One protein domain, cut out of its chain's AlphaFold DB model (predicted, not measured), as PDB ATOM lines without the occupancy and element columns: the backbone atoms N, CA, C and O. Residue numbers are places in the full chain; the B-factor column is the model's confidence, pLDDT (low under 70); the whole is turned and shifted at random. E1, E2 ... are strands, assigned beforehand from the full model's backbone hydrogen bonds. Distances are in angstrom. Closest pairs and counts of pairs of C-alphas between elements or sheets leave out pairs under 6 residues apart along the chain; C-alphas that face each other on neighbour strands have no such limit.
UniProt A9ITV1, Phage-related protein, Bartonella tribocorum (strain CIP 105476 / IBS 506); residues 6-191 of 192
ATOM      1  N   ALA A   6      60.096 101.929  96.573       98.62
ATOM      2  CA  ALA A   6      61.005 101.458  95.535       98.62
ATOM      3  C   ALA A   6      60.466 101.825  94.141       98.62
ATOM      4  O   ALA A   6      59.266 102.052  93.974       98.62
ATOM      5  N   LEU A   7      61.357 101.861  93.148       98.69
ATOM      6  CA  LEU A   7      60.978 101.841  91.734       98.69
ATOM      7  C   LEU A   7      60.641 100.398  91.333       98.69
ATOM      8  O   LEU A   7      61.306  99.463  91.785       98.69
ATOM      9  N   THR A   8      59.628 100.214  90.491       98.69
ATOM     10  CA  THR A   8      59.242  98.902  89.946       98.69
ATOM     11  C   THR A   8      59.690  98.741  88.487       98.69
ATOM     12  O   THR A   8      60.241  99.660  87.883       98.69
ATOM     13  N   ASN A   9      59.424  97.569  87.900       98.25
ATOM     14  CA  ASN A   9      59.703  97.289  86.488       98.25
ATOM     15  C   ASN A   9      58.624  97.828  85.520       98.25
ATOM     16  O   ASN A   9      58.817  97.756  84.308       98.25
ATOM     17  N   GLU A  10      57.490  98.346  86.013       98.62
ATOM     18  CA  GLU A  10      56.509  99.030  85.159       98.62
ATOM     19  C   GLU A  10      57.066 100.412  84.785       98.62
ATOM     20  O   GLU A  10      57.368 101.233  85.654       98.62
ATOM     21  N   THR A  11      57.207 100.669  83.484       98.44
ATOM     22  CA  THR A  11      57.779 101.914  82.960       98.44
ATOM     23  C   THR A  11      56.832 102.632  82.008       98.44
ATOM     24  O   THR A  11      55.994 102.020  81.346       98.44
ATOM     25  N   ARG A  12      56.987 103.955  81.928       98.06
ATOM     26  CA  ARG A  12      56.258 104.839  81.017       98.06
ATOM     27  C   ARG A  12      57.237 105.815  80.378       98.06
ATOM     28  O   ARG A  12      57.975 106.509  81.074       98.06
ATOM     29  N   VAL A  13      57.229 105.873  79.050       97.88
ATOM     30  CA  VAL A  13      58.022 106.844  78.287       97.88
ATOM     31  C   VAL A  13      57.250 108.160  78.189       97.88
ATOM     32  O   VAL A  13      56.061 108.166  77.867       97.88
ATOM     33  N   PHE A  14      57.924 109.279  78.453       95.88
ATOM     34  CA  PHE A  14      57.379 110.626  78.295       95.88
ATOM     35  C   PHE A  14      58.398 111.522  77.581       95.88
ATOM     36  O   PHE A  14      59.446 111.873  78.128       95.88
ATOM     37  N   GLY A  15      58.121 111.854  76.317       94.25
ATOM     38  CA  GLY A  15      59.124 112.444  75.428       94.25
ATOM     39  C   GLY A  15      60.306 111.487  75.246       94.25
ATOM     40  O   GLY A  15      60.126 110.359  74.800       94.25
ATOM     41  N   ASN A  16      61.504 111.935  75.619       96.12
ATOM     42  CA  ASN A  16      62.743 111.151  75.615       96.12
ATOM     43  C   ASN A  16      63.138 110.597  77.005       96.12
ATOM     44  O   ASN A  16      64.276 110.167  77.173       96.12
ATOM     45  N   HIS A  17      62.240 110.646  77.995       97.88
ATOM     46  CA  HIS A  17      62.494 110.200  79.369       97.88
ATOM     47  C   HIS A  17      61.766 108.886  79.673       97.88
ATOM     48  O   HIS A  17      60.601 108.723  79.305       97.88
ATOM     49  N   THR A  18      62.429 107.976  80.390       98.56
ATOM     50  CA  THR A  18      61.833 106.740  80.921       98.56
ATOM     51  C   THR A  18      61.566 106.931  82.405       98.56
ATOM     52  O   THR A  18      62.495 107.180  83.168       98.56
ATOM     53  N   LEU A  19      60.302 106.829  82.813       98.75
ATOM     54  CA  LEU A  19      59.888 106.942  84.209       98.75
ATOM     55  C   LEU A  19      59.395 105.578  84.713       98.75
ATOM     56  O   LEU A  19      58.818 104.798  83.954       98.75
ATOM     57  N   TYR A  20      59.595 105.313  86.000       98.88
ATOM     58  CA  TYR A  20      59.312 104.048  86.674       98.88
ATOM     59  C   TYR A  20      58.161 104.227  87.664       98.88
ATOM     60  O   TYR A  20      58.157 105.177  88.451       98.88
ATOM     61  N   ARG A  21      57.190 103.310  87.650       98.88
ATOM     62  CA  ARG A  21      56.090 103.271  88.623       98.88
ATOM     63  C   ARG A  21      56.664 103.047  90.022       98.88
ATOM     64  O   ARG A  21      57.445 102.110  90.215       98.88
ATOM     65  N   ILE A  22      56.254 103.861  90.993       98.88
ATOM     66  CA  ILE A  22      56.678 103.711  92.395       98.88
ATOM     67  C   ILE A  22      55.766 102.753  93.170       98.88
ATOM     68  O   ILE A  22      54.561 102.694  92.924       98.88
ATOM     69  N   GLN A  23      56.333 102.050  94.151       98.81
ATOM     70  CA  GLN A  23      55.602 101.191  95.088       98.81
ATOM     71  C   GLN A  23      56.024 101.486  96.532       98.81
ATOM     72  O   GLN A  23      57.215 101.502  96.848       98.81
ATOM     73  N   ALA A  24      55.054 101.704  97.420       98.81
ATOM     74  CA  ALA A  24      55.289 101.958  98.839       98.81
ATOM     75  C   ALA A  24      55.835 100.712  99.563       98.81
ATOM     76  O   ALA A  24      55.321  99.606  99.401       98.81
ATOM     77  N   LEU A  25      56.854 100.895 100.407       98.69
ATOM     78  CA  LEU A  25      57.500  99.826 101.188       98.69
ATOM     79  C   LEU A  25      57.015  99.752 102.646       98.69
ATOM     80  O   LEU A  25      57.362  98.817 103.364       98.69
ATOM     81  N   LYS A  26      56.249 100.749 103.097       97.94
ATOM     82  CA  LYS A  26      55.713 100.880 104.458       97.94
ATOM     83  C   LYS A  26      54.431 101.713 104.436       97.94
ATOM     84  O   LYS A  26      54.192 102.434 103.470       97.94
ATOM     85  N   ASP A  27      53.653 101.644 105.507       98.44
ATOM     86  CA  ASP A  27      52.523 102.548 105.742       98.44
ATOM     87  C   ASP A  27      53.013 103.962 106.105       98.44
ATOM     88  O   ASP A  27      53.946 104.113 106.899       98.44
ATOM     89  N   PHE A  28      52.365 104.994 105.560       97.88
ATOM     90  CA  PHE A  28      52.525 106.397 105.967       97.88
ATOM     91  C   PHE A  28      51.320 107.225 105.496       97.88
ATOM     92  O   PHE A  28      50.850 107.056 104.375       97.88
ATOM     93  N   ALA A  29      50.822 108.130 106.344       97.38
ATOM     94  CA  ALA A  29      49.572 108.864 106.118       97.38
ATOM     95  C   ALA A  29      48.420 107.940 105.648       97.38
ATOM     96  O   ALA A  29      48.005 107.044 106.381       97.38
ATOM     97  N   ASP A  30      47.910 108.164 104.440       98.00
ATOM     98  CA  ASP A  30      46.867 107.407 103.740       98.00
ATOM     99  C   ASP A  30      47.416 106.357 102.750       98.00
ATOM    100  O   ASP A  30      46.644 105.588 102.178       98.00
ATOM    101  N   VAL A  31      48.741 106.262 102.585       98.62
ATOM    102  CA  VAL A  31      49.407 105.265 101.734       98.62
ATOM    103  C   VAL A  31      49.728 104.000 102.539       98.62
ATOM    104  O   VAL A  31      50.195 104.057 103.680       98.62
ATOM    105  N   LYS A  32      49.487 102.834 101.930       98.56
ATOM    106  CA  LYS A  32      49.727 101.509 102.522       98.56
ATOM    107  C   LYS A  32      50.916 100.798 101.894       98.56
ATOM    108  O   LYS A  32      51.182 100.963 100.705       98.56
ATOM    109  N   ALA A  33      51.604  99.970 102.677       98.56
ATOM    110  CA  ALA A  33      52.663  99.103 102.172       98.56
ATOM    111  C   ALA A  33      52.150  98.249 100.993       98.56
ATOM    112  O   ALA A  33      51.084  97.639 101.066       98.56
ATOM    113  N   GLY A  34      52.903  98.226  99.896       98.56
ATOM    114  CA  GLY A  34      52.524  97.565  98.649       98.56
ATOM    115  C   GLY A  34      51.672  98.401  97.687       98.56
ATOM    116  O   GLY A  34      51.536  97.993  96.537       98.56
ATOM    117  N   ALA A  35      51.142  99.562  98.095       98.69
ATOM    118  CA  ALA A  35      50.390 100.439  97.197       98.69
ATOM    119  C   ALA A  35      51.285 101.017  96.086       98.69
ATOM    120  O   ALA A  35      52.413 101.448  96.339       98.69
ATOM    121  N   LEU A  36      50.759 101.050  94.860       98.81
ATOM    122  CA  LEU A  36      51.385 101.723  93.725       98.81
ATOM    123  C   LEU A  36      51.072 103.227  93.749       98.81
ATOM    124  O   LEU A  36      50.008 103.641  94.209       98.81
ATOM    125  N   GLY A  37      52.007 104.038  93.258       98.69
ATOM    126  CA  GLY A  37      51.830 105.474  93.036       98.69
ATOM    127  C   GLY A  37      51.857 105.842  91.551       98.69
ATOM    128  O   GLY A  37      51.581 105.010  90.690       98.69
ATOM    129  N   GLY A  38      52.230 107.084  91.247       98.81
ATOM    130  CA  GLY A  38      52.551 107.527  89.888       98.81
ATOM    131  C   GLY A  38      53.933 107.052  89.420       98.81
ATOM    132  O   GLY A  38      54.471 106.053  89.908       98.81
ATOM    133  N   PHE A  39      54.526 107.780  88.475       98.94
ATOM    134  CA  PHE A  39      55.824 107.450  87.882       98.94
ATOM    135  C   PHE A  39      56.876 108.523  88.174       98.94
ATOM    136  O   PHE A  39      56.592 109.718  88.046       98.94
ATOM    137  N   ILE A  40      58.112 108.108  88.474       98.88
ATOM    138  CA  ILE A  40      59.257 109.020  88.612       98.88
ATOM    139  C   ILE A  40      60.471 108.560  87.791       98.88
ATOM    140  O   ILE A  40      60.660 107.364  87.586       98.88
ATOM    141  N   GLU A  41      61.292 109.488  87.294       98.75
ATOM    142  CA  GLU A  41      62.476 109.165  86.469       98.75
ATOM    143  C   GLU A  41      63.613 108.536  87.286       98.75
ATOM    144  O   GLU A  41      64.236 107.565  86.855       98.75
ATOM    145  N   LYS A  42      63.870 109.064  88.484       98.44
ATOM    146  CA  LYS A  42      64.935 108.622  89.393       98.44
ATOM    147  C   LYS A  42      64.496 108.718  90.850       98.44
ATOM    148  O   LYS A  42      63.592 109.475  91.188       98.44
ATOM    149  N   GLU A  43      65.177 107.981  91.729       98.06
ATOM    150  CA  GLU A  43      64.846 107.927  93.160       98.06
ATOM    151  C   GLU A  43      64.854 109.321  93.825       98.06
ATOM    152  O   GLU A  43      63.973 109.609  94.626       98.06
ATOM    153  N   ASP A  44      65.747 110.229  93.404       98.00
ATOM    154  CA  ASP A  44      65.810 111.619  93.893       98.00
ATOM    155  C   ASP A  44      64.559 112.472  93.603       98.00
ATOM    156  O   ASP A  44      64.451 113.570  94.142       98.00
ATOM    157  N   ASN A  45      63.654 112.059  92.706       98.81
ATOM    158  CA  ASN A  45      62.489 112.882  92.348       98.81
ATOM    159  C   ASN A  45      61.395 112.887  93.438       98.81
ATOM    160  O   ASN A  45      60.472 113.704  93.384       98.81
ATOM    161  N   LEU A  46      61.476 111.986  94.420       98.88
ATOM    162  CA  LEU A  46      60.527 111.868  95.524       98.88
ATOM    163  C   LEU A  46      61.285 111.569  96.821       98.88
ATOM    164  O   LEU A  46      61.958 110.548  96.931       98.88
ATOM    165  N   SER A  47      61.153 112.430  97.831       98.56
ATOM    166  CA  SER A  47      61.852 112.218  99.103       98.56
ATOM    167  C   SER A  47      61.332 110.987  99.857       98.56
ATOM    168  O   SER A  47      60.125 110.728  99.913       98.56
ATOM    169  N   HIS A  48      62.240 110.244 100.503       98.44
ATOM    170  CA  HIS A  48      61.883 109.172 101.446       98.44
ATOM    171  C   HIS A  48      61.340 109.691 102.779       98.44
ATOM    172  O   HIS A  48      60.682 108.932 103.495       98.44
ATOM    173  N   ASP A  49      61.596 110.956 103.102       97.69
ATOM    174  CA  ASP A  49      61.121 111.598 104.322       97.69
ATOM    175  C   ASP A  49      59.743 112.243 104.127       97.69
ATOM    176  O   ASP A  49      59.262 112.430 103.006       97.69
ATOM    177  N   GLY A  50      59.081 112.541 105.247       97.50
ATOM    178  CA  GLY A  50      57.741 113.124 105.273       97.50
ATOM    179  C   GLY A  50      56.658 112.272 104.593       97.50
ATOM    180  O   GLY A  50      56.877 111.128 104.180       97.50
ATOM    181  N   ASN A  51      55.458 112.843 104.480       98.50
ATOM    182  CA  ASN A  51      54.280 112.183 103.909       98.50
ATOM    183  C   ASN A  51      54.094 112.460 102.407       98.50
ATOM    184  O   ASN A  51      53.026 112.177 101.864       98.50
ATOM    185  N   CYS A  52      55.093 113.041 101.736       98.81
ATOM    186  CA  CYS A  52      54.995 113.351 100.316       98.81
ATOM    187  C   CYS A  52      54.828 112.092  99.451       98.81
ATOM    188  O   CYS A  52      55.411 111.040  99.753       98.81
ATOM    189  N   TRP A  53      54.027 112.202  98.386       98.88
ATOM    190  CA  TRP A  53      53.722 111.083  97.493       98.88
ATOM    191  C   TRP A  53      53.252 111.526  96.103       98.88
ATOM    192  O   TRP A  53      52.669 112.602  95.932       98.88
ATOM    193  N   VAL A  54      53.478 110.647  95.125       98.94
ATOM    194  CA  VAL A  54      52.984 110.759  93.748       98.94
ATOM    195  C   VAL A  54      51.942 109.659  93.543       98.94
ATOM    196  O   VAL A  54      52.255 108.487  93.729       98.94
ATOM    197  N   TYR A  55      50.718 110.015  93.169       98.81
ATOM    198  CA  TYR A  55      49.582 109.100  93.006       98.81
ATOM    199  C   TYR A  55      49.227 108.927  91.514       98.81
ATOM    200  O   TYR A  55      49.724 109.655  90.653       98.81
ATOM    201  N   ASP A  56      48.315 107.996  91.231       98.31
ATOM    202  CA  ASP A  56      47.597 107.865  89.956       98.31
ATOM    203  C   ASP A  56      48.507 107.731  88.713       98.31
ATOM    204  O   ASP A  56      49.359 106.846  88.648       98.31
ATOM    205  N   ASP A  57      48.320 108.583  87.701       98.38
ATOM    206  CA  ASP A  57      49.094 108.643  86.455       98.38
ATOM    207  C   ASP A  57      50.075 109.830  86.435       98.38
ATOM    208  O   ASP A  57      50.603 110.181  85.369       98.38
ATOM    209  N   ALA A  58      50.314 110.468  87.583       98.88
ATOM    210  CA  ALA A  58      51.165 111.646  87.676       98.88
ATOM    211  C   ALA A  58      52.649 111.315  87.438       98.88
ATOM    212  O   ALA A  58      53.122 110.213  87.735       98.88
ATOM    213  N   LEU A  59      53.380 112.284  86.882       98.88
ATOM    214  CA  LEU A  59      54.768 112.143  86.436       98.88
ATOM    215  C   LEU A  59      55.692 113.111  87.181       98.88
ATOM    216  O   LEU A  59      55.388 114.301  87.240       98.88
ATOM    217  N   VAL A  60      56.854 112.643  87.652       98.88
ATOM    218  CA  VAL A  60      57.931 113.511  88.173       98.88
ATOM    219  C   VAL A  60      59.267 113.174  87.511       98.88
ATOM    220  O   VAL A  60      59.713 112.031  87.553       98.88
ATOM    221  N   PHE A  61      59.918 114.152  86.880       98.50
ATOM    222  CA  PHE A  61      61.131 113.915  86.084       98.50
ATOM    223  C   PHE A  61      62.034 115.151  85.982       98.50
ATOM    224  O   PHE A  61      61.660 116.251  86.398       98.50
ATOM    225  N   LYS A  62      63.240 114.979  85.429       97.44
ATOM    226  CA  LYS A  62      64.324 115.973  85.388       97.44
ATOM    227  C   LYS A  62      64.662 116.474  86.800       97.44
ATOM    228  O   LYS A  62      65.042 115.685  87.667       97.44
ATOM    229  N   ASN A  63      64.493 117.776  87.023       95.94
ATOM    230  CA  ASN A  63      64.716 118.463  88.293       95.94
ATOM    231  C   ASN A  63      63.483 118.414  89.212       95.94
ATOM    232  O   ASN A  63      63.518 118.985  90.298       95.94
ATOM    233  N   GLY A  64      62.405 117.735  88.798       98.38
ATOM    234  CA  GLY A  64      61.205 117.574  89.606       98.38
ATOM    235  C   GLY A  64      61.528 116.922  90.944       98.38
ATOM    236  O   GLY A  64      62.139 115.855  90.963       98.38
ATOM    237  N   HIS A  65      61.136 117.543  92.052       98.75
ATOM    238  CA  HIS A  65      61.381 117.001  93.388       98.75
ATOM    239  C   HIS A  65      60.151 117.222  94.264       98.75
ATOM    240  O   HIS A  65      59.774 118.364  94.531       98.75
ATOM    241  N   VAL A  66      59.542 116.130  94.730       98.94
ATOM    242  CA  VAL A  66      58.372 116.151  95.619       98.94
ATOM    243  C   VAL A  66      58.801 115.768  97.038       98.94
ATOM    244  O   VAL A  66      59.289 114.659  97.269       98.94
ATOM    245  N   TYR A  67      58.654 116.677  98.002       98.88
ATOM    246  CA  TYR A  67      59.165 116.503  99.370       98.88
ATOM    247  C   TYR A  67      58.204 117.019 100.456       98.88
ATOM    248  O   TYR A  67      57.085 117.446 100.174       98.88
ATOM    249  N   GLU A  68      58.605 116.866 101.722       98.75
ATOM    250  CA  GLU A  68      57.805 117.182 102.916       98.75
ATOM    251  C   GLU A  68      56.455 116.439 102.947       98.75
ATOM    252  O   GLU A  68      56.436 115.227 103.161       98.75
ATOM    253  N   ASN A  69      55.323 117.118 102.754       98.75
ATOM    254  CA  ASN A  69      53.978 116.528 102.758       98.75
ATOM    255  C   ASN A  69      53.225 116.758 101.433       98.75
ATOM    256  O   ASN A  69      52.011 116.543 101.375       98.75
ATOM    257  N   ALA A  70      53.930 117.190 100.380       98.88
ATOM    258  CA  ALA A  70      53.344 117.521  99.087       98.88
ATOM    259  C   ALA A  70      52.730 116.314  98.358       98.88
ATOM    260  O   ALA A  70      53.211 115.182  98.455       98.88
ATOM    261  N   ARG A  71      51.668 116.569  97.589       98.88
ATOM    262  CA  ARG A  71      50.909 115.545  96.859       98.88
ATOM    263  C   ARG A  71      50.806 115.896  95.383       98.88
ATOM    264  O   ARG A  71      50.272 116.950  95.041       98.88
ATOM    265  N   VAL A  72      51.248 114.986  94.518       98.94
ATOM    266  CA  VAL A  72      51.087 115.113  93.062       98.94
ATOM    267  C   VAL A  72      50.215 113.962  92.567       98.94
ATOM    268  O   VAL A  72      50.551 112.811  92.825       98.94
ATOM    269  N   PHE A  73      49.076 114.242  91.933       98.81
ATOM    270  CA  PHE A  73      48.065 113.217  91.628       98.81
ATOM    271  C   PHE A  73      47.281 113.491  90.331       98.81
ATOM    272  O   PHE A  73      47.575 114.439  89.600       98.81
ATOM    273  N   GLY A  74      46.330 112.622  89.982       98.56
ATOM    274  CA  GLY A  74      45.654 112.636  88.686       98.56
ATOM    275  C   GLY A  74      46.614 112.330  87.531       98.56
ATOM    276  O   GLY A  74      47.207 111.258  87.465       98.56
ATOM    277  N   LYS A  75      46.758 113.276  86.602       98.69
ATOM    278  CA  LYS A  75      47.651 113.228  85.429       98.69
ATOM    279  C   LYS A  75      48.673 114.373  85.438       98.69
ATOM    280  O   LYS A  75      49.232 114.699  84.390       98.69
ATOM    281  N   ALA A  76      48.897 114.995  86.597       98.81
ATOM    282  CA  ALA A  76      49.803 116.125  86.736       98.81
ATOM    283  C   ALA A  76      51.251 115.774  86.349       98.81
ATOM    284  O   ALA A  76      51.715 114.646  86.529       98.81
ATOM    285  N   VAL A  77      51.974 116.766  85.829       98.81
ATOM    286  CA  VAL A  77      53.343 116.620  85.319       98.81
ATOM    287  C   VAL A  77      54.261 117.598  86.045       98.81
ATOM    288  O   VAL A  77      54.147 118.809  85.873       98.81
ATOM    289  N   ALA A  78      55.186 117.075  86.845       98.62
ATOM    290  CA  ALA A  78      56.114 117.849  87.657       98.62
ATOM    291  C   ALA A  78      57.561 117.736  87.150       98.62
ATOM    292  O   ALA A  78      58.105 116.645  86.971       98.62
ATOM    293  N   CYS A  79      58.211 118.882  86.970       97.69
ATOM    294  CA  CYS A  79      59.650 118.987  86.714       97.69
ATOM    295  C   CYS A  79      60.335 120.134  87.485       97.69
ATOM    296  O   CYS A  79      61.524 120.375  87.272       97.69
ATOM    297  N   GLY A  80      59.608 120.777  88.409       98.12
ATOM    298  CA  GLY A  80      60.118 121.699  89.429       98.12
ATOM    299  C   GLY A  80      59.898 121.198  90.869       98.12
ATOM    300  O   GLY A  80      59.603 120.023  91.102       98.12
ATOM    301  N   HIS A  81      60.057 122.082  91.854       98.75
ATOM    302  CA  HIS A  81      60.045 121.727  93.279       98.75
ATOM    303  C   HIS A  81      58.639 121.831  93.886       98.75
ATOM    304  O   HIS A  81      58.001 122.880  93.794       98.75
ATOM    305  N   ILE A  82      58.175 120.767  94.549       98.94
ATOM    306  CA  ILE A  82      56.845 120.700  95.173       98.94
ATOM    307  C   ILE A  82      56.982 120.226  96.627       98.94
ATOM    308  O   ILE A  82      57.412 119.097  96.875       98.94
ATOM    309  N   TYR A  83      56.641 121.085  97.590       98.88
ATOM    310  CA  TYR A  83      56.893 120.852  99.023       98.88
ATOM    311  C   TYR A  83      55.833 121.492  99.938       98.88
ATOM    312  O   TYR A  83      54.715 121.765  99.497       98.88
ATOM    313  N   GLY A  84      56.106 121.638 101.237       98.75
ATOM    314  CA  GLY A  84      55.098 121.980 102.236       98.75
ATOM    315  C   GLY A  84      53.998 120.919 102.305       98.75
ATOM    316  O   GLY A  84      54.262 119.719 102.381       98.75
ATOM    317  N   HIS A  85      52.751 121.371 102.244       98.81
ATOM    318  CA  HIS A  85      51.523 120.588 102.091       98.81
ATOM    319  C   HIS A  85      50.891 120.755 100.691       98.81
ATOM    320  O   HIS A  85      49.717 120.413 100.502       98.81
ATOM    321  N   ALA A  86      51.644 121.288  99.721       98.88
ATOM    322  CA  ALA A  86      51.129 121.681  98.415       98.88
ATOM    323  C   ALA A  86      50.539 120.516  97.608       98.88
ATOM    324  O   ALA A  86      50.917 119.349  97.762       98.88
ATOM    325  N   ARG A  87      49.602 120.847  96.714       98.94
ATOM    326  CA  ARG A  87      48.859 119.879  95.901       98.94
ATOM    327  C   ARG A  87      48.886 120.261  94.430       98.94
ATOM    328  O   ARG A  87      48.422 121.339  94.067       98.94
ATOM    329  N   VAL A  88      49.371 119.356  93.584       98.94
ATOM    330  CA  VAL A  88      49.388 119.528  92.123       98.94
ATOM    331  C   VAL A  88      48.628 118.374  91.472       98.94
ATOM    332  O   VAL A  88      48.987 117.215  91.671       98.94
ATOM    333  N   TYR A  89      47.544 118.666  90.749       98.88
ATOM    334  CA  TYR A  89      46.608 117.628  90.296       98.88
ATOM    335  C   TYR A  89      45.860 117.957  88.993       98.88
ATOM    336  O   TYR A  89      46.233 118.869  88.255       98.88
ATOM    337  N   ASP A  90      44.843 117.153  88.667       98.75
ATOM    338  CA  ASP A  90      44.167 117.099  87.367       98.75
ATOM    339  C   ASP A  90      45.173 116.881  86.220       98.75
ATOM    340  O   ASP A  90      45.829 115.844  86.197       98.75
ATOM    341  N   ASN A  91      45.321 117.826  85.288       98.62
ATOM    342  CA  ASN A  91      46.310 117.810  84.203       98.62
ATOM    343  C   ASN A  91      47.350 118.945  84.358       98.62
ATOM    344  O   ASN A  91      47.913 119.400  83.361       98.62
ATOM    345  N   ALA A  92      47.561 119.468  85.572       98.75
ATOM    346  CA  ALA A  92      48.444 120.613  85.792       98.75
ATOM    347  C   ALA A  92      49.924 120.307  85.496       98.75
ATOM    348  O   ALA A  92      50.409 119.195  85.725       98.75
ATOM    349  N   ILE A  93      50.655 121.323  85.032       98.81
ATOM    350  CA  ILE A  93      52.095 121.255  84.749       98.81
ATOM    351  C   ILE A  93      52.846 122.144  85.746       98.81
ATOM    352  O   ILE A  93      52.645 123.357  85.783       98.81
ATOM    353  N   ALA A  94      53.727 121.537  86.539       98.56
ATOM    354  CA  ALA A  94      54.477 122.165  87.624       98.56
ATOM    355  C   ALA A  94      55.991 122.099  87.362       98.56
ATOM    356  O   ALA A  94      56.681 121.161  87.767       98.56
ATOM    357  N   ALA A  95      56.502 123.111  86.665       98.12
ATOM    358  CA  ALA A  95      57.917 123.304  86.349       98.12
ATOM    359  C   ALA A  95      58.612 124.371  87.230       98.12
ATOM    360  O   ALA A  95      59.837 124.429  87.226       98.12
ATOM    361  N   GLY A  96      57.854 125.176  87.989       97.88
ATOM    362  CA  GLY A  96      58.371 126.134  88.982       97.88
ATOM    363  C   GLY A  96      58.407 125.601  90.424       97.88
ATOM    364  O   GLY A  96      58.577 124.403  90.650       97.88
ATOM    365  N   TYR A  97      58.230 126.489  91.407       98.81
ATOM    366  CA  TYR A  97      58.195 126.163  92.841       98.81
ATOM    367  C   TYR A  97      56.761 126.247  93.385       98.81
ATOM    368  O   TYR A  97      56.124 127.297  93.279       98.81
ATOM    369  N   ILE A  98      56.246 125.169  93.983       98.94
ATOM    370  CA  ILE A  98      54.896 125.119  94.567       98.94
ATOM    371  C   ILE A  98      54.986 124.605  96.014       98.94
ATOM    372  O   ILE A  98      55.436 123.482  96.240       98.94
ATOM    373  N   TYR A  99      54.588 125.413  97.001       98.88
ATOM    374  CA  TYR A  99      54.805 125.098  98.423       98.88
ATOM    375  C   TYR A  99      53.735 125.668  99.370       98.88
ATOM    376  O   TYR A  99      52.647 126.048  98.937       98.88
ATOM    377  N   ASP A 100      53.999 125.638 100.681       98.81
ATOM    378  CA  ASP A 100      53.031 125.896 101.755       98.81
ATOM    379  C   ASP A 100      51.753 125.050 101.577       98.81
ATOM    380  O   ASP A 100      51.842 123.830 101.501       98.81
ATOM    381  N   ASN A 101      50.570 125.660 101.490       98.81
ATOM    382  CA  ASN A 101      49.287 125.002 101.226       98.81
ATOM    383  C   ASN A 101      48.786 125.252  99.787       98.81
ATOM    384  O   ASN A 101      47.585 125.131  99.528       98.81
ATOM    385  N   ALA A 102      49.660 125.630  98.847       98.88
ATOM    386  CA  ALA A 102      49.258 125.983  97.485       98.88
ATOM    387  C   ALA A 102      48.601 124.818  96.723       98.88
ATOM    388  O   ALA A 102      48.985 123.654  96.860       98.88
ATOM    389  N   HIS A 103      47.613 125.145  95.887       98.94
ATOM    390  CA  HIS A 103      46.887 124.200  95.036       98.94
ATOM    391  C   HIS A 103      47.022 124.605  93.558       98.94
ATOM    392  O   HIS A 103      46.624 125.708  93.181       98.94
ATOM    393  N   VAL A 104      47.538 123.711  92.706       98.94
ATOM    394  CA  VAL A 104      47.693 123.935  91.254       98.94
ATOM    395  C   VAL A 104      47.007 122.807  90.476       98.94
ATOM    396  O   VAL A 104      47.392 121.647  90.603       98.94
ATOM    397  N   TYR A 105      45.958 123.119  89.710       98.88
ATOM    398  CA  TYR A 105      45.043 122.098  89.175       98.88
ATOM    399  C   TYR A 105      44.319 122.499  87.874       98.88
ATOM    400  O   TYR A 105      44.680 123.469  87.203       98.88
ATOM    401  N   GLY A 106      43.318 121.727  87.444       98.56
ATOM    402  CA  GLY A 106      42.722 121.821  86.111       98.56
ATOM    403  C   GLY A 106      43.743 121.514  85.012       98.56
ATOM    404  O   GLY A 106      44.237 120.399  84.897       98.56
ATOM    405  N   ASN A 107      44.056 122.511  84.188       98.56
ATOM    406  CA  ASN A 107      45.107 122.467  83.165       98.56
ATOM    407  C   ASN A 107      46.052 123.671  83.341       98.56
ATOM    408  O   ASN A 107      46.516 124.251  82.359       98.56
ATOM    409  N   ALA A 108      46.254 124.112  84.587       98.69
ATOM    410  CA  ALA A 108      47.156 125.212  84.898       98.69
ATOM    411  C   ALA A 108      48.622 124.846  84.626       98.69
ATOM    412  O   ALA A 108      49.029 123.689  84.758       98.69
ATOM    413  N   VAL A 109      49.420 125.854  84.288       98.81
ATOM    414  CA  VAL A 109      50.859 125.739  84.044       98.81
ATOM    415  C   VAL A 109      51.592 126.725  84.948       98.81
ATOM    416  O   VAL A 109      51.262 127.909  84.972       98.81
ATOM    417  N   VAL A 110      52.595 126.241  85.676       98.75
ATOM    418  CA  VAL A 110      53.534 127.053  86.463       98.75
ATOM    419  C   VAL A 110      54.943 126.722  85.977       98.75
ATOM    420  O   VAL A 110      55.374 125.580  86.140       98.75
ATOM    421  N   SER A 111      55.654 127.675  85.373       97.69
ATOM    422  CA  SER A 111      56.976 127.460  84.763       97.69
ATOM    423  C   SER A 111      58.053 128.430  85.238       97.69
ATOM    424  O   SER A 111      57.782 129.399  85.947       97.69
ATOM    425  N   ASP A 112      59.292 128.155  84.823       95.25
ATOM    426  CA  ASP A 112      60.473 128.976  85.105       95.25
ATOM    427  C   ASP A 112      60.699 129.113  86.623       95.25
ATOM    428  O   ASP A 112      60.319 128.227  87.385       95.25
ATOM    429  N   ASN A 113      61.298 130.205  87.109       95.81
ATOM    430  CA  ASN A 113      61.497 130.389  88.555       95.81
ATOM    431  C   ASN A 113      60.224 130.830  89.309       95.81
ATOM    432  O   ASN A 113      60.327 131.305  90.444       95.81
ATOM    433  N   SER A 114      59.042 130.719  88.694       98.25
ATOM    434  CA  SER A 114      57.780 131.190  89.275       98.25
ATOM    435  C   SER A 114      57.428 130.440  90.559       98.25
ATOM    436  O   SER A 114      57.742 129.253  90.705       98.25
ATOM    437  N   ARG A 115      56.759 131.124  91.492       98.81
ATOM    438  CA  ARG A 115      56.470 130.610  92.840       98.81
ATOM    439  C   ARG A 115      54.985 130.696  93.169       98.81
ATOM    440  O   ARG A 115      54.401 131.772  93.085       98.81
ATOM    441  N   VAL A 116      54.392 129.583  93.597       98.88
ATOM    442  CA  VAL A 116      53.006 129.523  94.088       98.88
ATOM    443  C   VAL A 116      53.005 128.983  95.518       98.88
ATOM    444  O   VAL A 116      53.422 127.849  95.745       98.88
ATOM    445  N   TYR A 117      52.586 129.797  96.486       98.88
ATOM    446  CA  TYR A 117      52.742 129.492  97.916       98.88
ATOM    447  C   TYR A 117      51.630 130.105  98.789       98.88
ATOM    448  O   TYR A 117      50.568 130.469  98.280       98.88
ATOM    449  N   GLY A 118      51.797 130.146 100.114       98.62
ATOM    450  CA  GLY A 118      50.705 130.443 101.044       98.62
ATOM    451  C   GLY A 118      49.550 129.441 100.900       98.62
ATOM    452  O   GLY A 118      49.750 128.233 100.882       98.62
ATOM    453  N   ASN A 119      48.326 129.942 100.764       98.69
ATOM    454  CA  ASN A 119      47.109 129.184 100.455       98.69
ATOM    455  C   ASN A 119      46.645 129.408  98.996       98.69
ATOM    456  O   ASN A 119      45.464 129.212  98.688       98.69
ATOM    457  N   ALA A 120      47.527 129.864  98.097       98.69
ATOM    458  CA  ALA A 120      47.152 130.268  96.743       98.69
ATOM    459  C   ALA A 120      46.561 129.123  95.903       98.69
ATOM    460  O   ALA A 120      46.913 127.952  96.064       98.69
ATOM    461  N   HIS A 121      45.655 129.469  94.985       98.88
ATOM    462  CA  HIS A 121      45.000 128.525  94.073       98.88
ATOM    463  C   HIS A 121      45.198 128.957  92.613       98.88
ATOM    464  O   HIS A 121      44.745 130.031  92.215       98.88
ATOM    465  N   VAL A 122      45.814 128.103  91.792       98.81
ATOM    466  CA  VAL A 122      46.044 128.348  90.357       98.81
ATOM    467  C   VAL A 122      45.387 127.236  89.537       98.81
ATOM    468  O   VAL A 122      45.742 126.069  89.686       98.81
ATOM    469  N   TYR A 123      44.394 127.557  88.701       98.75
ATOM    470  CA  TYR A 123      43.557 126.527  88.065       98.75
ATOM    471  C   TYR A 123      42.967 126.901  86.693       98.75
ATOM    472  O   TYR A 123      43.280 127.930  86.100       98.75
ATOM    473  N   GLY A 124      42.121 126.027  86.135       97.62
ATOM    474  CA  GLY A 124      41.478 126.232  84.833       97.62
ATOM    475  C   GLY A 124      42.440 125.982  83.669       97.62
ATOM    476  O   GLY A 124      42.688 124.829  83.322       97.62
ATOM    477  N   LYS A 125      42.944 127.060  83.065       97.38
ATOM    478  CA  LYS A 125      44.023 127.109  82.060       97.38
ATOM    479  C   LYS A 125      45.011 128.251  82.373       97.38
ATOM    480  O   LYS A 125      45.630 128.798  81.462       97.38
ATOM    481  N   ALA A 126      45.111 128.662  83.641       97.75
ATOM    482  CA  ALA A 126      46.001 129.743  84.051       97.75
ATOM    483  C   ALA A 126      47.477 129.407  83.776       97.75
ATOM    484  O   ALA A 126      47.894 128.260  83.947       97.75
ATOM    485  N   ILE A 127      48.267 130.409  83.381       98.19
ATOM    486  CA  ILE A 127      49.698 130.266  83.081       98.19
ATOM    487  C   ILE A 127      50.490 131.265  83.930       98.19
ATOM    488  O   ILE A 127      50.355 132.477  83.753       98.19
ATOM    489  N   ILE A 128      51.320 130.750  84.834       98.19
ATOM    490  CA  ILE A 128      52.260 131.512  85.664       98.19
ATOM    491  C   ILE A 128      53.664 131.205  85.145       98.19
ATOM    492  O   ILE A 128      54.069 130.043  85.147       98.19
ATOM    493  N   TYR A 129      54.383 132.207  84.661       97.12
ATOM    494  CA  TYR A 129      55.689 132.022  84.027       97.12
ATOM    495  C   TYR A 129      56.598 133.227  84.281       97.12
ATOM    496  O   TYR A 129      56.171 134.192  84.908       97.12
ATOM    497  N   ASP A 130      57.849 133.164  83.821       94.56
ATOM    498  CA  ASP A 130      58.820 134.269  83.891       94.56
ATOM    499  C   ASP A 130      58.864 134.987  85.259       94.56
ATOM    500  O   ASP A 130      58.468 136.146  85.421       94.56
ATOM    501  N   ASN A 131      59.336 134.237  86.261       95.88
ATOM    502  CA  ASN A 131      59.641 134.703  87.617       95.88
ATOM    503  C   ASN A 131      58.438 135.213  88.447       95.88
ATOM    504  O   ASN A 131      58.646 135.730  89.538       95.88
ATOM    505  N   ALA A 132      57.189 135.031  88.005       97.25
ATOM    506  CA  ALA A 132      56.001 135.512  88.723       97.25
ATOM    507  C   ALA A 132      55.719 134.803  90.073       97.25
ATOM    508  O   ALA A 132      56.030 133.625  90.270       97.25
ATOM    509  N   TYR A 133      55.053 135.511  90.990       98.62
ATOM    510  CA  TYR A 133      54.724 135.072  92.352       98.62
ATOM    511  C   TYR A 133      53.204 135.092  92.583       98.62
ATOM    512  O   TYR A 133      52.545 136.095  92.313       98.62
ATOM    513  N   VAL A 134      52.634 134.016  93.138       98.69
ATOM    514  CA  VAL A 134      51.213 133.937  93.533       98.69
ATOM    515  C   VAL A 134      51.104 133.370  94.952       98.69
ATOM    516  O   VAL A 134      51.500 132.230  95.185       98.69
ATOM    517  N   TYR A 135      50.600 134.148  95.912       98.75
ATOM    518  CA  TYR A 135      50.651 133.783  97.336       98.75
ATOM    519  C   TYR A 135      49.480 134.321  98.177       98.75
ATOM    520  O   TYR A 135      48.447 134.729  97.645       98.75
ATOM    521  N   ASP A 136      49.601 134.225  99.504       98.56
ATOM    522  CA  ASP A 136      48.527 134.431 100.482       98.56
ATOM    523  C   ASP A 136      47.284 133.597 100.133       98.56
ATOM    524  O   ASP A 136      47.385 132.379 100.057       98.56
ATOM    525  N   ASN A 137      46.115 134.199  99.903       98.00
ATOM    526  CA  ASN A 137      44.893 133.497  99.494       98.00
ATOM    527  C   ASN A 137      44.527 133.768  98.020       98.00
ATOM    528  O   ASN A 137      43.370 133.571  97.628       98.00
ATOM    529  N   ALA A 138      45.480 134.249  97.212       97.88
ATOM    530  CA  ALA A 138      45.252 134.642  95.825       97.88
ATOM    531  C   ALA A 138      44.723 133.494  94.949       97.88
ATOM    532  O   ALA A 138      45.057 132.318  95.132       97.88
ATOM    533  N   ARG A 139      43.901 133.848  93.955       98.38
ATOM    534  CA  ARG A 139      43.271 132.904  93.022       98.38
ATOM    535  C   ARG A 139      43.488 133.343  91.582       98.38
ATOM    536  O   ARG A 139      43.029 134.414  91.197       98.38
ATOM    537  N   VAL A 140      44.134 132.503  90.778       97.88
ATOM    538  CA  VAL A 140      44.407 132.773  89.355       97.88
ATOM    539  C   VAL A 140      43.813 131.651  88.506       97.88
ATOM    540  O   VAL A 140      44.188 130.490  88.660       97.88
ATOM    541  N   TYR A 141      42.843 131.967  87.647       97.62
ATOM    542  CA  TYR A 141      42.049 130.950  86.952       97.62
ATOM    543  C   TYR A 141      41.522 131.383  85.574       97.62
ATOM    544  O   TYR A 141      41.961 132.380  85.001       97.62
ATOM    545  N   GLU A 142      40.617 130.584  84.994       94.94
ATOM    546  CA  GLU A 142      40.173 130.698  83.593       94.94
ATOM    547  C   GLU A 142      41.379 130.686  82.634       94.94
ATOM    548  O   GLU A 142      42.076 129.676  82.618       94.94
ATOM    549  N   ASN A 143      41.640 131.738  81.853       93.12
ATOM    550  CA  ASN A 143      42.778 131.826  80.922       93.12
ATOM    551  C   ASN A 143      43.779 132.923  81.346       93.12
ATOM    552  O   ASN A 143      44.444 133.515  80.496       93.12
ATOM    553  N   ALA A 144      43.849 133.242  82.643       93.56
ATOM    554  CA  ALA A 144      44.738 134.272  83.170       93.56
ATOM    555  C   ALA A 144      46.230 133.935  82.974       93.56
ATOM    556  O   ALA A 144      46.661 132.795  83.150       93.56
ATOM    557  N   ARG A 145      47.025 134.954  82.644       94.62
ATOM    558  CA  ARG A 145      48.468 134.876  82.394       94.62
ATOM    559  C   ARG A 145      49.203 135.881  83.277       94.62
ATOM    560  O   ARG A 145      48.920 137.077  83.202       94.62
ATOM    561  N   ILE A 146      50.141 135.394  84.085       93.25
ATOM    562  CA  ILE A 146      50.964 136.190  85.006       93.25
ATOM    563  C   ILE A 146      52.437 135.972  84.639       93.25
ATOM    564  O   ILE A 146      52.851 134.822  84.491       93.25
ATOM    565  N   ALA A 147      53.200 137.056  84.464       93.00
ATOM    566  CA  ALA A 147      54.603 137.012  84.044       93.00
ATOM    567  C   ALA A 147      55.369 138.293  84.403       93.00
ATOM    568  O   ALA A 147      54.743 139.314  84.692       93.00
ATOM    569  N   ASN A 148      56.697 138.262  84.249       90.31
ATOM    570  CA  ASN A 148      57.637 139.377  84.441       90.31
ATOM    571  C   ASN A 148      57.665 139.875  85.903       90.31
ATOM    572  O   ASN A 148      57.222 140.983  86.198       90.31
ATOM    573  N   ASP A 149      58.122 139.021  86.829       93.12
ATOM    574  CA  ASP A 149      58.308 139.331  88.267       93.12
ATOM    575  C   ASP A 149      57.049 139.823  89.026       93.12
ATOM    576  O   ASP A 149      57.131 140.305  90.154       93.12
ATOM    577  N   VAL A 150      55.854 139.675  88.443       93.06
ATOM    578  CA  VAL A 150      54.585 140.127  89.039       93.06
ATOM    579  C   VAL A 150      54.219 139.339  90.299       93.06
ATOM    580  O   VAL A 150      54.191 138.110  90.289       93.06
ATOM    581  N   HIS A 151      53.820 140.061  91.349       97.38
ATOM    582  CA  HIS A 151      53.244 139.528  92.584       97.38
ATOM    583  C   HIS A 151      51.707 139.594  92.566       97.38
ATOM    584  O   HIS A 151      51.132 140.679  92.462       97.38
ATOM    585  N   ILE A 152      51.037 138.453  92.753       96.88
ATOM    586  CA  ILE A 152      49.589 138.343  92.999       96.88
ATOM    587  C   ILE A 152      49.375 137.808  94.421       96.88
ATOM    588  O   ILE A 152      49.829 136.708  94.737       96.88
ATOM    589  N   TYR A 153      48.714 138.573  95.291       97.69
ATOM    590  CA  TYR A 153      48.776 138.342  96.740       97.69
ATOM    591  C   TYR A 153      47.505 138.770  97.500       97.69
ATOM    592  O   TYR A 153      46.476 139.086  96.894       97.69
ATOM    593  N   GLU A 154      47.549 138.715  98.834       97.12
ATOM    594  CA  GLU A 154      46.421 138.882  99.761       97.12
ATOM    595  C   GLU A 154      45.189 138.036  99.394       97.12
ATOM    596  O   GLU A 154      45.132 136.851  99.715       97.12
ATOM    597  N   ASN A 155      44.177 138.632  98.758       95.69
ATOM    598  CA  ASN A 155      42.923 137.980  98.373       95.69
ATOM    599  C   ASN A 155      42.562 138.294  96.907       95.69
ATOM    600  O   ASN A 155      41.383 138.287  96.532       95.69
ATOM    601  N   ALA A 156      43.564 138.590  96.074       95.00
ATOM    602  CA  ALA A 156      43.378 138.932  94.671       95.00
ATOM    603  C   ALA A 156      42.775 137.763  93.866       95.00
ATOM    604  O   ALA A 156      43.157 136.604  94.029       95.00
ATOM    605  N   HIS A 157      41.827 138.071  92.980       95.69
ATOM    606  CA  HIS A 157      41.189 137.119  92.068       95.69
ATOM    607  C   HIS A 157      41.439 137.552  90.618       95.69
ATOM    608  O   HIS A 157      40.899 138.566  90.175       95.69
ATOM    609  N   ILE A 158      42.227 136.781  89.870       92.94
ATOM    610  CA  ILE A 158      42.565 137.050  88.468       92.94
ATOM    611  C   ILE A 158      41.934 135.979  87.576       92.94
ATOM    612  O   ILE A 158      42.210 134.791  87.751       92.94
ATOM    613  N   HIS A 159      41.098 136.377  86.616       91.12
ATOM    614  CA  HIS A 159      40.432 135.442  85.703       91.12
ATOM    615  C   HIS A 159      40.038 136.073  84.355       91.12
ATOM    616  O   HIS A 159      40.529 137.139  83.985       91.12
ATOM    617  N   GLY A 160      39.189 135.407  83.572       86.31
ATOM    618  CA  GLY A 160      38.901 135.760  82.185       86.31
ATOM    619  C   GLY A 160      40.066 135.427  81.253       86.31
ATOM    620  O   GLY A 160      40.736 134.405  81.404       86.31
ATOM    621  N   ILE A 161      40.295 136.298  80.276       82.75
ATOM    622  CA  ILE A 161      41.501 136.354  79.444       82.75
ATOM    623  C   ILE A 161      42.320 137.530  79.986       82.75
ATOM    624  O   ILE A 161      42.297 138.634  79.449       82.75
ATOM    625  N   ALA A 162      42.966 137.308  81.129       82.88
ATOM    626  CA  ALA A 162      43.788 138.318  81.785       82.88
ATOM    627  C   ALA A 162      45.263 138.179  81.416       82.88
ATOM    628  O   ALA A 162      45.791 137.070  81.353       82.88
ATOM    629  N   VAL A 163      45.938 139.311  81.235       87.44
ATOM    630  CA  VAL A 163      47.398 139.399  81.130       87.44
ATOM    631  C   VAL A 163      47.852 140.435  82.147       87.44
ATOM    632  O   VAL A 163      47.654 141.630  81.936       87.44
ATOM    633  N   ILE A 164      48.425 139.981  83.258       85.31
ATOM    634  CA  ILE A 164      48.875 140.868  84.334       85.31
ATOM    635  C   ILE A 164      50.362 141.184  84.156       85.31
ATOM    636  O   ILE A 164      51.157 140.299  83.836       85.31
ATOM    637  N   ARG A 165      50.712 142.463  84.331       80.38
ATOM    638  CA  ARG A 165      52.066 143.026  84.159       80.38
ATOM    639  C   ARG A 165      52.505 143.927  85.324       80.38
ATOM    640  O   ARG A 165      53.571 144.522  85.266       80.38
ATOM    641  N   GLU A 166      51.663 144.043  86.347       84.69
ATOM    642  CA  GLU A 166      51.844 144.885  87.533       84.69
ATOM    643  C   GLU A 166      51.327 144.119  88.762       84.69
ATOM    644  O   GLU A 166      50.518 143.201  88.622       84.69
ATOM    645  N   ASN A 167      51.790 144.466  89.963       91.69
ATOM    646  CA  ASN A 167      51.453 143.729  91.186       91.69
ATOM    647  C   ASN A 167      49.982 143.923  91.602       91.69
ATOM    648  O   ASN A 167      49.459 145.035  91.551       91.69
ATOM    649  N   VAL A 168      49.326 142.856  92.077       91.38
ATOM    650  CA  VAL A 168      47.900 142.865  92.452       91.38
ATOM    651  C   VAL A 168      47.685 142.243  93.833       91.38
ATOM    652  O   VAL A 168      47.797 141.029  94.000       91.38
ATOM    653  N   GLY A 169      47.324 143.079  94.809       92.06
ATOM    654  CA  GLY A 169      46.949 142.676  96.172       92.06
ATOM    655  C   GLY A 169      45.502 143.031  96.523       92.06
ATOM    656  O   GLY A 169      44.658 143.229  95.640       92.06
ATOM    657  N   GLY A 170      45.200 143.157  97.818       88.31
ATOM    658  CA  GLY A 170      43.866 143.481  98.315       88.31
ATOM    659  C   GLY A 170      42.832 142.389  98.041       88.31
ATOM    660  O   GLY A 170      43.146 141.229  97.781       88.31
ATOM    661  N   SER A 171      41.563 142.793  98.035       90.25
ATOM    662  CA  SER A 171      40.432 141.986  97.546       90.25
ATOM    663  C   SER A 171      40.156 142.228  96.053       90.25
ATOM    664  O   SER A 171      39.011 142.124  95.601       90.25
ATOM    665  N   THR A 172      41.184 142.625  95.293       87.31
ATOM    666  CA  THR A 172      41.061 143.067  93.898       87.31
ATOM    667  C   THR A 172      40.579 141.932  93.004       87.31
ATOM    668  O   THR A 172      41.050 140.800  93.109       87.31
ATOM    669  N   LYS A 173      39.650 142.234  92.095       88.94
ATOM    670  CA  LYS A 173      39.168 141.289  91.084       88.94
ATOM    671  C   LYS A 173      39.510 141.830  89.706       88.94
ATOM    672  O   LYS A 173      38.992 142.877  89.332       88.94
ATOM    673  N   ILE A 174      40.363 141.125  88.969       83.88
ATOM    674  CA  ILE A 174      40.697 141.469  87.586       83.88
ATOM    675  C   ILE A 174      40.125 140.396  86.673       83.88
ATOM    676  O   ILE A 174      40.456 139.213  86.783       83.88
ATOM    677  N   LYS A 175      39.275 140.838  85.750       80.06
ATOM    678  CA  LYS A 175      38.753 140.033  84.657       80.06
ATOM    679  C   LYS A 175      38.941 140.818  83.373       80.06
ATOM    680  O   LYS A 175      38.375 141.892  83.235       80.06
ATOM    681  N   THR A 176      39.710 140.272  82.444       66.31
ATOM    682  CA  THR A 176      39.891 140.845  81.102       66.31
ATOM    683  C   THR A 176      39.386 139.857  80.041       66.31
ATOM    684  O   THR A 176      38.921 138.758  80.371       66.31
ATOM    685  N   TYR A 177      39.265 140.308  78.796       60.47
ATOM    686  CA  TYR A 177      38.042 140.065  78.019       60.47
ATOM    687  C   TYR A 177      38.245 139.385  76.652       60.47
ATOM    688  O   TYR A 177      39.335 138.937  76.317       60.47
ATOM    689  N   THR A 178      37.151 139.183  75.909       45.44
ATOM    690  CA  THR A 178      37.037 138.142  74.871       45.44
ATOM    691  C   THR A 178      36.779 138.693  73.472       45.44
ATOM    692  O   THR A 178      35.988 139.617  73.290       45.44
ATOM    693  N   GLU A 179      37.420 138.050  72.499       48.81
ATOM    694  CA  GLU A 179      37.321 138.275  71.056       48.81
ATOM    695  C   GLU A 179      36.216 137.388  70.434       48.81
ATOM    696  O   GLU A 179      36.001 136.254  70.871       48.81
ATOM    697  N   ARG A 180      35.496 137.881  69.420       47.34
ATOM    698  CA  ARG A 180      34.352 137.220  68.758       47.34
ATOM    699  C   ARG A 180      34.317 137.586  67.280       47.34
ATOM    700  O   ARG A 180      34.545 138.740  66.973       47.34
ATOM    701  N   LEU A 181      33.951 136.689  66.362       47.50
ATOM    702  CA  LEU A 181      33.607 137.147  65.007       47.50
ATOM    703  C   LEU A 181      32.190 137.748  64.993       47.50
ATOM    704  O   LEU A 181      31.244 137.138  65.496       47.50
ATOM    705  N   SER A 182      32.070 138.944  64.420       56.91
ATOM    706  CA  SER A 182      30.844 139.721  64.237       56.91
ATOM    707  C   SER A 182      29.918 139.072  63.192       56.91
ATOM    708  O   SER A 182      30.344 138.161  62.475       56.91
ATOM    709  N   PRO A 183      28.673 139.562  63.010       56.56
ATOM    710  CA  PRO A 183      27.780 139.097  61.941       56.56
ATOM    711  C   PRO A 183      28.351 139.229  60.517       56.56
ATOM    712  O   PRO A 183      27.823 138.611  59.595       56.56
ATOM    713  N   TYR A 184      29.418 140.016  60.340       67.38
ATOM    714  CA  TYR A 184      30.122 140.232  59.071       67.38
ATOM    715  C   TYR A 184      31.447 139.451  58.967       67.38
ATOM    716  O   TYR A 184      32.097 139.489  57.926       67.38
ATOM    717  N   GLY A 185      31.841 138.724  60.022       53.72
ATOM    718  CA  GLY A 185      33.089 137.956  60.086       53.72
ATOM    719  C   GLY A 185      34.294 138.702  60.678       53.72
ATOM    720  O   GLY A 185      35.421 138.239  60.525       53.72
ATOM    721  N   GLU A 186      34.086 139.836  61.353       50.53
ATOM    722  CA  GLU A 186      35.158 140.700  61.883       50.53
ATOM    723  C   GLU A 186      35.390 140.480  63.383       50.53
ATOM    724  O   GLU A 186      34.437 140.269  64.121       50.53
ATOM    725  N   LEU A 187      36.631 140.565  63.869       47.59
ATOM    726  CA  LEU A 187      36.946 140.298  65.278       47.59
ATOM    727  C   LEU A 187      36.515 141.457  66.218       47.59
ATOM    728  O   LEU A 187      37.222 142.448  66.374       47.59
ATOM    729  N   GLU A 188      35.360 141.312  66.865       45.38
ATOM    730  CA  GLU A 188      34.806 142.159  67.929       45.38
ATOM    731  C   GLU A 188      35.402 141.778  69.296       45.38
ATOM    732  O   GLU A 188      35.332 140.623  69.713       45.38
ATOM    733  N   ILE A 189      35.943 142.748  70.039       50.72
ATOM    734  CA  ILE A 189      36.509 142.524  71.380       50.72
ATOM    735  C   ILE A 189      35.629 143.231  72.416       50.72
ATOM    736  O   ILE A 189      35.552 144.459  72.435       50.72
ATOM    737  N   VAL A 190      34.948 142.461  73.271       49.09
ATOM    738  CA  VAL A 190      33.900 142.989  74.167       49.09
ATOM    739  C   VAL A 190      34.489 143.404  75.513       49.09
ATOM    740  O   VAL A 190      34.656 142.575  76.407       49.09
ATOM    741  N   TRP A 191      34.790 144.696  75.637       49.25
ATOM    742  CA  TRP A 191      35.378 145.325  76.824       49.25
ATOM    743  C   TRP A 191      34.483 145.230  78.071       49.25
ATOM    744  O   TRP A 191      33.265 145.395  77.983       49.25
TER     745      TRP A 191
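What this domain is: This is residues 6 to 191 of the 192 residues of the protein "Phage-related protein" of Bartonella tribocorum (strain CIP 105476 / IBS 506) (UniProt A9ITV1). The chain winds in stacked turns, a solenoid of short parallel pairings, with the sheet E1 E2 E3 at one end and the hairpin E6 and E7 beyond E4 and E5 at the other. Little is regular: seven strands, E1 to E7, hold 38 of 186 printed residues, with no named helix. The class is all strand; the whole is compact, radius of gyration of the C-alphas 18.2 A, spanning 60 by 38 by 25 A.

How they stand to each other: E1, residues 6 to 14, E2, 17 to 24, and E3, 36 to 40, form a meander, each strand antiparallel to the one before; N 12 and O 19 are 2.9 A apart, N 22 and O 38 3.0 A. E4, 157 to 160, and E5, 173 to 176, are parallel, N 159 and O 174 2.9 A apart. E5 runs on into E6, 178 to 181, a hairpin with E7, 187 to 190; N 180 and O 188 are 2.8 A apart.

Where its parts are: E1 begins at C-alpha 6, (61.005, 101.458, 95.535), and measures 19.9 A; E7 ends at C-alpha 190, (33.900, 142.989, 74.167).

The domain as a whole: The printed part has no cut. The link E3 to E4 is long, 116 residues. Residues 176 to 191 have pLDDT under 70.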